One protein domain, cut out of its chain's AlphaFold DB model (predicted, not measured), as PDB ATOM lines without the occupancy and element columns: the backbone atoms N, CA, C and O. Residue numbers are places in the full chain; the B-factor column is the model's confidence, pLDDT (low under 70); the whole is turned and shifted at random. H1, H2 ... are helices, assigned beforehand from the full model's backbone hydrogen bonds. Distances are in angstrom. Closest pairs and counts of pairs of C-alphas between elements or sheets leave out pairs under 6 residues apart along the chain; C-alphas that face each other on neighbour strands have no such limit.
ATOM      1  N   ARG A   2      51.609  -5.611 -44.658       59.78
ATOM      2  CA  ARG A   2      51.643  -4.318 -45.388       59.78
ATOM      3  C   ARG A   2      50.449  -4.080 -46.326       59.78
ATOM      4  O   ARG A   2      49.889  -2.995 -46.317       59.78
ATOM      5  N   GLU A   3      50.026  -5.107 -47.059       63.44
ATOM      6  CA  GLU A   3      48.908  -5.010 -48.009       63.44
ATOM      7  C   GLU A   3      47.545  -4.785 -47.337       63.44
ATOM      8  O   GLU A   3      46.692  -4.074 -47.857       63.44
ATOM      9  N   LYS A   4      47.337  -5.380 -46.154       67.06
ATOM     10  CA  LYS A   4      46.091  -5.216 -45.394       67.06
ATOM     11  C   LYS A   4      45.971  -3.781 -44.872       67.06
ATOM     12  O   LYS A   4      44.951  -3.145 -45.096       67.06
ATOM     13  N   ASN A   5      47.058  -3.256 -44.303       72.69
ATOM     14  CA  ASN A   5      47.113  -1.878 -43.814       72.69
ATOM     15  C   ASN A   5      46.944  -0.853 -44.949       72.69
ATOM     16  O   ASN A   5      46.379   0.214 -44.727       72.69
ATOM     17  N   ARG A   6      47.429  -1.165 -46.161       78.25
ATOM     18  CA  ARG A   6      47.226  -0.311 -47.339       78.25
ATOM     19  C   ARG A   6      45.748  -0.236 -47.720       78.25
ATOM     20  O   ARG A   6      45.219   0.865 -47.781       78.25
ATOM     21  N   ARG A   7      45.082  -1.386 -47.873       83.25
ATOM     22  CA  ARG A   7      43.651  -1.433 -48.219       83.25
ATOM     23  C   ARG A   7      42.758  -0.787 -47.160       83.25
ATOM     24  O   ARG A   7      41.814  -0.088 -47.507       83.25
ATOM     25  N   GLU A   8      43.078  -0.957 -45.876       86.50
ATOM     26  CA  GLU A   8      42.387  -0.236 -44.793       86.50
ATOM     27  C   GLU A   8      42.582   1.283 -44.913       86.50
ATOM     28  O   GLU A   8      41.617   2.033 -44.807       86.50
ATOM     29  N   THR A   9      43.802   1.747 -45.205       90.62
ATOM     30  CA  THR A   9      44.078   3.183 -45.402       90.62
ATOM     31  C   THR A   9      43.314   3.744 -46.606       90.62
ATOM     32  O   THR A   9      42.749   4.831 -46.505       90.62
ATOM     33  N   GLU A  10      43.261   3.010 -47.720       90.94
ATOM     34  CA  GLU A  10      42.501   3.385 -48.922       90.94
ATOM     35  C   GLU A  10      40.999   3.477 -48.622       90.94
ATOM     36  O   GLU A  10      40.377   4.499 -48.900       90.94
ATOM     37  N   THR A  11      40.436   2.485 -47.928       93.88
ATOM     38  CA  THR A  11      39.008   2.476 -47.557       93.88
ATOM     39  C   THR A  11      38.654   3.658 -46.641       93.88
ATOM     40  O   THR A  11      37.625   4.321 -46.808       93.88
ATOM     41  N   ILE A  12      39.520   3.963 -45.668       94.81
ATOM     42  CA  ILE A  12      39.333   5.128 -44.795       94.81
ATOM     43  C   ILE A  12      39.463   6.426 -45.607       94.81
ATOM     44  O   ILE A  12      38.723   7.370 -45.346       94.81
ATOM     45  N   SER A  13      40.354   6.482 -46.603       93.38
ATOM     46  CA  SER A  13      40.547   7.670 -47.448       93.38
ATOM     47  C   SER A  13      39.316   7.984 -48.300       93.38
ATOM     48  O   SER A  13      38.873   9.130 -48.342       93.38
ATOM     49  N   GLU A  14      38.680   6.962 -48.876       92.56
ATOM     50  CA  GLU A  14      37.415   7.111 -49.604       92.56
ATOM     51  C   GLU A  14      36.318   7.650 -48.681       92.56
ATOM     52  O   GLU A  14      35.627   8.610 -49.014       92.56
ATOM     53  N   SER A  15      36.228   7.110 -47.462       94.25
ATOM     54  CA  SER A  15      35.276   7.608 -46.463       94.25
ATOM     55  C   SER A  15      35.558   9.050 -46.046       94.25
ATOM     56  O   SER A  15      34.622   9.816 -45.850       94.25
ATOM     57  N   ILE A  16      36.827   9.439 -45.909       93.00
ATOM     58  CA  ILE A  16      37.209  10.823 -45.604       93.00
ATOM     59  C   ILE A  16      36.777  11.753 -46.736       93.00
ATOM     60  O   ILE A  16      36.207  12.803 -46.453       93.00
ATOM     61  N   ARG A  17      36.990  11.361 -47.996       90.06
ATOM     62  CA  ARG A  17      36.564  12.138 -49.165       90.06
ATOM     63  C   ARG A  17      35.052  12.356 -49.206       90.06
ATOM     64  O   ARG A  17      34.611  13.448 -49.524       90.06
ATOM     65  N   GLU A  18      34.263  11.343 -48.863       90.69
ATOM     66  CA  GLU A  18      32.799  11.460 -48.825       90.69
ATOM     67  C   GLU A  18      32.272  12.283 -47.642       90.69
ATOM     68  O   GLU A  18      31.192  12.864 -47.724       90.69
ATOM     69  N   LEU A  19      32.988  12.278 -46.514       91.00
ATOM     70  CA  LEU A  19      32.550  12.919 -45.271       91.00
ATOM     71  C   LEU A  19      33.026  14.366 -45.134       91.00
ATOM     72  O   LEU A  19      32.395  15.145 -44.419       91.00
ATOM     73  N   ALA A  20      34.153  14.715 -45.755       87.88
ATOM     74  CA  ALA A  20      34.722  16.048 -45.666       87.88
ATOM     75  C   ALA A  20      33.853  17.050 -46.431       87.88
ATOM     76  O   ALA A  20      33.656  16.940 -47.638       87.88
ATOM     77  N   VAL A  21      33.350  18.051 -45.711       84.94
ATOM     78  CA  VAL A  21      32.584  19.165 -46.277       84.94
ATOM     79  C   VAL A  21      33.197  20.499 -45.841       84.94
ATOM     80  O   VAL A  21      33.764  20.570 -44.742       84.94
ATOM     81  N   PRO A  22      33.086  21.566 -46.654       79.75
ATOM     82  CA  PRO A  22      33.568  22.891 -46.272       79.75
ATOM     83  C   PRO A  22      32.982  23.356 -44.931       79.75
ATOM     84  O   PRO A  22      31.792  23.179 -44.667       79.75
ATOM     85  N   GLY A  23      33.819  23.944 -44.071       80.25
ATOM     86  CA  GLY A  23      33.419  24.427 -42.740       80.25
ATOM     87  C   GLY A  23      33.221  23.336 -41.677       80.25
ATOM     88  O   GLY A  23      32.822  23.633 -40.549       80.25
ATOM     89  N   MET A  24      33.495  22.066 -41.999       88.06
ATOM     90  CA  MET A  24      33.557  21.007 -40.992       88.06
ATOM     91  C   MET A  24      34.756  21.234 -40.063       88.06
ATOM     92  O   MET A  24      35.792  21.726 -40.487       88.06
ATOM     93  N   LYS A  25      34.648  20.836 -38.790       87.75
ATOM     94  CA  LYS A  25      35.792  20.852 -37.862       87.75
ATOM     95  C   LYS A  25      36.595  19.551 -37.954       87.75
ATOM     96  O   LYS A  25      35.972  18.483 -38.004       87.75
ATOM     97  N   PRO A  26      37.934  19.571 -37.802       87.44
ATOM     98  CA  PRO A  26      38.765  18.360 -37.826       87.44
ATOM     99  C   PRO A  26      38.288  17.264 -36.867       87.44
ATOM    100  O   PRO A  26      38.250  16.081 -37.203       87.44
ATOM    101  N   LYS A  27      37.860  17.655 -35.660       89.12
ATOM    102  CA  LYS A  27      37.335  16.717 -34.661       89.12
ATOM    103  C   LYS A  27      36.041  16.040 -35.123       89.12
ATOM    104  O   LYS A  27      35.870  14.853 -34.870       89.12
ATOM    105  N   ALA A  28      35.157  16.771 -35.800       91.38
ATOM    106  CA  ALA A  28      33.914  16.211 -36.320       91.38
ATOM    107  C   ALA A  28      34.194  15.187 -37.428       91.38
ATOM    108  O   ALA A  28      33.567  14.131 -37.441       91.38
ATOM    109  N   LEU A  29      35.178  15.454 -38.298       90.38
ATOM    110  CA  LEU A  29      35.599  14.495 -39.321       90.38
ATOM    111  C   LEU A  29      36.121  13.198 -38.687       90.38
ATOM    112  O   LEU A  29      35.713  12.112 -39.087       90.38
ATOM    113  N   ILE A  30      36.979  13.295 -37.665       91.31
ATOM    114  CA  ILE A  30      37.524  12.116 -36.968       91.31
ATOM    115  C   ILE A  30      36.405  11.256 -36.368       91.31
ATOM    116  O   ILE A  30      36.435  10.033 -36.501       91.31
ATOM    117  N   GLU A  31      35.423  11.876 -35.714       93.50
ATOM    118  CA  GLU A  31      34.298  11.150 -35.117       93.50
ATOM    119  C   GLU A  31      33.389  10.526 -36.187       93.50
ATOM    120  O   GLU A  31      32.999   9.367 -36.055       93.50
ATOM    121  N   ALA A  32      33.126  11.231 -37.293       93.81
ATOM    122  CA  ALA A  32      32.355  10.692 -38.412       93.81
ATOM    123  C   ALA A  32      33.046   9.479 -39.063       93.81
ATOM    124  O   ALA A  32      32.404   8.462 -39.334       93.81
ATOM    125  N   VAL A  33      34.367   9.550 -39.254       94.44
ATOM    126  CA  VAL A  33      35.168   8.444 -39.798       94.44
ATOM    127  C   VAL A  33      35.147   7.244 -38.857       94.44
ATOM    128  O   VAL A  33      34.950   6.124 -39.318       94.44
ATOM    129  N   ARG A  34      35.275   7.455 -37.543       94.12
ATOM    130  CA  ARG A  34      35.169   6.381 -36.537       94.12
ATOM    131  C   ARG A  34      33.791   5.737 -36.488       94.12
ATOM    132  O   ARG A  34      33.698   4.547 -36.215       94.12
ATOM    133  N   GLY A  35      32.736   6.493 -36.789       94.19
ATOM    134  CA  GLY A  35      31.390   5.945 -36.944       94.19
ATOM    135  C   GLY A  35      31.298   4.902 -38.064       94.19
ATOM    136  O   GLY A  35      30.555   3.934 -37.930       94.19
ATOM    137  N   ARG A  36      32.073   5.066 -39.147       94.25
ATOM    138  CA  ARG A  36      32.156   4.095 -40.256       94.25
ATOM    139  C   ARG A  36      33.242   3.033 -40.057       94.25
ATOM    140  O   ARG A  36      33.083   1.911 -40.525       94.25
ATOM    141  N   HIS A  37      34.317   3.383 -39.353       92.75
ATOM    142  CA  HIS A  37      35.497   2.547 -39.116       92.75
ATOM    143  C   HIS A  37      35.834   2.515 -37.617       92.75
ATOM    144  O   HIS A  37      36.743   3.229 -37.181       92.75
ATOM    145  N   PRO A  38      35.121   1.707 -36.807       91.62
ATOM    146  CA  PRO A  38      35.264   1.717 -35.347       91.62
ATOM    147  C   PRO A  38      36.673   1.358 -34.863       91.62
ATOM    148  O   PRO A  38      37.141   1.884 -33.854       91.62
ATOM    149  N   ASP A  39      37.368   0.505 -35.617       90.62
ATOM    150  CA  ASP A  39      38.713   0.024 -35.292       90.62
ATOM    151  C   ASP A  39      39.828   0.981 -35.757       90.62
ATOM    152  O   ASP A  39      41.005   0.766 -35.456       90.62
ATOM    153  N   ALA A  40      39.489   2.053 -36.484       91.31
ATOM    154  CA  ALA A  40      40.477   2.979 -37.020       91.31
ATOM    155  C   ALA A  40      41.134   3.797 -35.899       91.31
ATOM    156  O   ALA A  40      40.506   4.604 -35.198       91.31
ATOM    157  N   SER A  41      42.453   3.653 -35.759       91.06
ATOM    158  CA  SER A  41      43.210   4.491 -34.838       91.06
ATOM    159  C   SER A  41      43.324   5.922 -35.379       91.06
ATOM    160  O   SER A  41      43.241   6.171 -36.581       91.06
ATOM    161  N   LYS A  42      43.625   6.895 -34.505       88.81
ATOM    162  CA  LYS A  42      43.914   8.277 -34.946       88.81
ATOM    163  C   LYS A  42      45.029   8.340 -35.999       88.81
ATOM    164  O   LYS A  42      44.998   9.212 -36.860       88.81
ATOM    165  N   LYS A  43      46.013   7.434 -35.930       90.12
ATOM    166  CA  LYS A  43      47.116   7.372 -36.902       90.12
ATOM    167  C   LYS A  43      46.645   6.875 -38.267       90.12
ATOM    168  O   LYS A  43      47.154   7.357 -39.273       90.12
ATOM    169  N   ASP A  44      45.698   5.940 -38.303       91.44
ATOM    170  CA  ASP A  44      45.120   5.437 -39.556       91.44
ATOM    171  C   ASP A  44      44.320   6.532 -40.251       91.44
ATOM    172  O   ASP A  44      44.553   6.807 -41.423       91.44
ATOM    173  N   ILE A  45      43.486   7.241 -39.487       92.06
ATOM    174  CA  ILE A  45      42.685   8.364 -39.986       92.06
ATOM    175  C   ILE A  45      43.586   9.486 -40.514       92.06
ATOM    176  O   ILE A  45      43.371   9.973 -41.618       92.06
ATOM    177  N   ALA A  46      44.634   9.864 -39.773       90.19
ATOM    178  CA  ALA A  46      45.570  10.890 -40.227       90.19
ATOM    179  C   ALA A  46      46.292  10.483 -41.524       90.19
ATOM    180  O   ALA A  46      46.373  11.277 -42.457       90.19
ATOM    181  N   ARG A  47      46.785   9.238 -41.619       91.81
ATOM    182  CA  ARG A  47      47.416   8.729 -42.850       91.81
ATOM    183  C   ARG A  47      46.455   8.729 -44.033       91.81
ATOM    184  O   ARG A  47      46.847   9.141 -45.120       91.81
ATOM    185  N   ALA A  48      45.224   8.283 -43.818       93.75
ATOM    186  CA  ALA A  48      44.194   8.268 -44.841       93.75
ATOM    187  C   ALA A  48      43.809   9.689 -45.286       93.75
ATOM    188  O   ALA A  48      43.638   9.916 -46.479       93.75
ATOM    189  N   ALA A  49      43.763  10.664 -44.374       91.12
ATOM    190  CA  ALA A  49      43.540  12.068 -44.720       91.12
ATOM    191  C   ALA A  49      44.656  12.609 -45.630       91.12
ATOM    192  O   ALA A  49      44.367  13.179 -46.678       91.12
ATOM    193  N   PHE A  50      45.928  12.350 -45.296       89.56
ATOM    194  CA  PHE A  50      47.054  12.716 -46.167       89.56
ATOM    195  C   PHE A  50      46.976  12.042 -47.539       89.56
ATOM    196  O   PHE A  50      47.181  12.705 -48.554       89.56
ATOM    197  N   LEU A  51      46.654  10.745 -47.582       88.75
ATOM    198  CA  LEU A  51      46.455  10.027 -48.841       88.75
ATOM    199  C   LEU A  51      45.341  10.673 -49.675       88.75
ATOM    200  O   LEU A  51      45.522  10.890 -50.870       88.75
ATOM    201  N   THR A  52      44.229  11.042 -49.037       89.50
ATOM    202  CA  THR A  52      43.092  11.694 -49.697       89.50
ATOM    203  C   THR A  52      43.508  13.016 -50.337       89.50
ATOM    204  O   THR A  52      43.175  13.259 -51.493       89.50
ATOM    205  N   VAL A  53      44.290  13.843 -49.634       87.00
ATOM    206  CA  VAL A  53      44.813  15.112 -50.170       87.00
ATOM    207  C   VAL A  53      45.732  14.881 -51.370       87.00
ATOM    208  O   VAL A  53      45.586  15.560 -52.380       87.00
ATOM    209  N   ILE A  54      46.647  13.908 -51.291       86.00
ATOM    210  CA  ILE A  54      47.568  13.577 -52.393       86.00
ATOM    211  C   ILE A  54      46.786  13.146 -53.642       86.00
ATOM    212  O   ILE A  54      47.076  13.616 -54.741       86.00
ATOM    213  N   LEU A  55      45.784  12.277 -53.475       83.62
ATOM    214  CA  LEU A  55      44.940  11.807 -54.576       83.62
ATOM    215  C   LEU A  55      44.060  12.930 -55.140       83.62
ATOM    216  O   LEU A  55      43.919  13.050 -56.354       83.62
ATOM    217  N   SER A  56      43.524  13.791 -54.272       79.88
ATOM    218  CA  SER A  56      42.720  14.951 -54.671       79.88
ATOM    219  C   SER A  56      43.552  15.956 -55.465       79.88
ATOM    220  O   SER A  56      43.145  16.387 -56.534       79.88
ATOM    221  N   ALA A  57      44.776  16.260 -55.033       75.94
ATOM    222  CA  ALA A  57      45.669  17.156 -55.768       75.94
ATOM    223  C   ALA A  57      46.019  16.636 -57.178       75.94
ATOM    224  O   ALA A  57      46.278  17.433 -58.079       75.94
ATOM    225  N   ALA A  58      46.013  15.315 -57.383       74.44
ATOM    226  CA  ALA A  58      46.278  14.699 -58.680       74.44
ATOM    227  C   ALA A  58      45.057  14.674 -59.623       74.44
ATOM    228  O   ALA A  58      45.241  14.585 -60.839       74.44
ATOM    229  N   HIS A  59      43.829  14.728 -59.093       67.69
ATOM    230  CA  HIS A  59      42.611  14.430 -59.862       67.69
ATOM    231  C   HIS A  59      41.491  15.478 -59.741       67.69
ATOM    232  O   HIS A  59      40.777  15.706 -60.714       67.69
ATOM    233  N   THR A  60      41.350  16.130 -58.587       71.56
ATOM    234  CA  THR A  60      40.301  17.109 -58.253       71.56
ATOM    235  C   THR A  60      40.857  18.215 -57.339       71.56
ATOM    236  O   THR A  60      40.776  18.121 -56.113       71.56
ATOM    237  N   PRO A  61      41.412  19.305 -57.904       71.25
ATOM    238  CA  PRO A  61      42.029  20.385 -57.124       71.25
ATOM    239  C   PRO A  61      41.091  21.047 -56.100       71.25
ATOM    240  O   PRO A  61      41.549  21.496 -55.052       71.25
ATOM    241  N   GLU A  62      39.784  21.081 -56.374       73.50
ATOM    242  CA  GLU A  62      38.768  21.628 -55.463       73.50
ATOM    243  C   GLU A  62      38.644  20.812 -54.163       73.50
ATOM    244  O   GLU A  62      38.562  21.393 -53.080       73.50
ATOM    245  N   ASP A  63      38.738  19.478 -54.246       74.88
ATOM    246  CA  ASP A  63      38.737  18.594 -53.072       74.88
ATOM    247  C   ASP A  63      39.963  18.897 -52.185       74.88
ATOM    248  O   ASP A  63      39.865  18.959 -50.959       74.88
ATOM    249  N   ALA A  64      41.127  19.156 -52.798       78.19
ATOM    250  CA  ALA A  64      42.346  19.500 -52.068       78.19
ATOM    251  C   ALA A  64      42.219  20.833 -51.306       78.19
ATOM    252  O   ALA A  64      42.720  20.940 -50.183       78.19
ATOM    253  N   GLN A  65      41.517  21.820 -51.872       78.62
ATOM    254  CA  GLN A  65      41.249  23.092 -51.195       78.62
ATOM    255  C   GLN A  65      40.340  22.905 -49.973       78.62
ATOM    256  O   GLN A  65      40.642  23.432 -48.906       78.62
ATOM    257  N   ALA A  66      39.287  22.089 -50.078       80.00
ATOM    258  CA  ALA A  66      38.403  21.807 -48.944       80.00
ATOM    259  C   ALA A  66      39.159  21.179 -47.755       80.00
ATOM    260  O   ALA A  66      38.915  21.526 -46.597       80.00
ATOM    261  N   PHE A  67      40.127  20.294 -48.026       79.88
ATOM    262  CA  PHE A  67      40.998  19.737 -46.987       79.88
ATOM    263  C   PHE A  67      41.987  20.750 -46.409       79.88
ATOM    264  O   PHE A  67      42.281  20.698 -45.213       79.88
ATOM    265  N   HIS A  68      42.512  21.652 -47.237       81.00
ATOM    266  CA  HIS A  68      43.371  22.737 -46.769       81.00
ATOM    267  C   HIS A  68      42.619  23.648 -45.787       81.00
ATOM    268  O   HIS A  68      43.142  23.972 -44.719       81.00
ATOM    269  N   ASP A  69      41.380  24.013 -46.118       82.56
ATOM    270  CA  ASP A  69      40.545  24.878 -45.285       82.56
ATOM    271  C   ASP A  69      40.190  24.189 -43.962       82.56
ATOM    272  O   ASP A  69      40.350  24.782 -42.896       82.56
ATOM    273  N   LEU A  70      39.836  22.899 -44.011       81.25
ATOM    274  CA  LEU A  70      39.621  22.063 -42.825       81.25
ATOM    275  C   LEU A  70      40.832  22.068 -41.875       81.25
ATOM    276  O   LEU A  70      40.658  22.043 -40.660       81.25
ATOM    277  N   ALA A  71      42.054  22.048 -42.410       80.81
ATOM    278  CA  ALA A  71      43.278  22.021 -41.610       80.81
ATOM    279  C   ALA A  71      43.693  23.401 -41.072       80.81
ATOM    280  O   ALA A  71      44.442  23.469 -40.097       80.81
ATOM    281  N   SER A  72      43.240  24.475 -41.718       79.44
ATOM    282  CA  SER A  72      43.631  25.854 -41.407       79.44
ATOM    283  C   SER A  72      42.715  26.533 -40.382       79.44
ATOM    284  O   SER A  72      43.107  27.559 -39.829       79.44
ATOM    285  N   ASP A  73      41.529  25.975 -40.114       63.75
ATOM    286  CA  ASP A  73      40.553  26.526 -39.164       63.75
ATOM    287  C   ASP A  73      40.696  25.864 -37.762       63.75
ATOM    288  O   ASP A  73      40.527  24.642 -37.649       63.75
TER     289      ASP A  73
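What this domain is: This is residues 2 to 73 of the 74 residues of an uncharacterized protein of Sinorhizobium sp. A49 (UniProt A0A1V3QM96). Two long helices, H1 and H3, cross as an X; H2 packs across residues 12 to 19 of H1, and H4 folds back from H3 in a helical hairpin. The printed part has 72 residues with four named helices, H1 to H4 in chain order, and no named strand: all helix, mostly crossed. It is compact, with a radius of gyration of the C-alphas of 11.4 A and spans of 29 by 25 by 16 A.

How they stand to each other: H1, residues 2 to 19, touches H3, residues 42 to 59, at 71 degrees, only just about perpendicular; their closest C-alphas, of Ser 13 and Ala 48, are 4.5 A apart. H2, residues 26 to 36, touches H1 at a steep tilt of 64 degrees, opposite ways, closest at C-alphas 16 and 33, 6.6 A. H4, residues 61 to 72, touches H3 at 36 degrees, only just steep, opposite ways, closest at C-alphas 56 and 64, 5.3 A. Every O i to N i+4 pair in H1, H2, H3 and H4 is within hydrogen-bond range.

Where its parts are: H1 and H3 are each 25.7 A long, H2 15.9 A and H4 16.7 A. C-alpha 2 is at (51.643, -4.318, -45.388), C-alpha 72 at (43.631, 25.854, -41.407).

The domain as a whole: The farthest C-alphas, of Arg 2 and Gly 23, are 34.1 A apart. The printed part has no cut and no long link. Residues 2 to 4, 59 and 73 have pLDDT under 70.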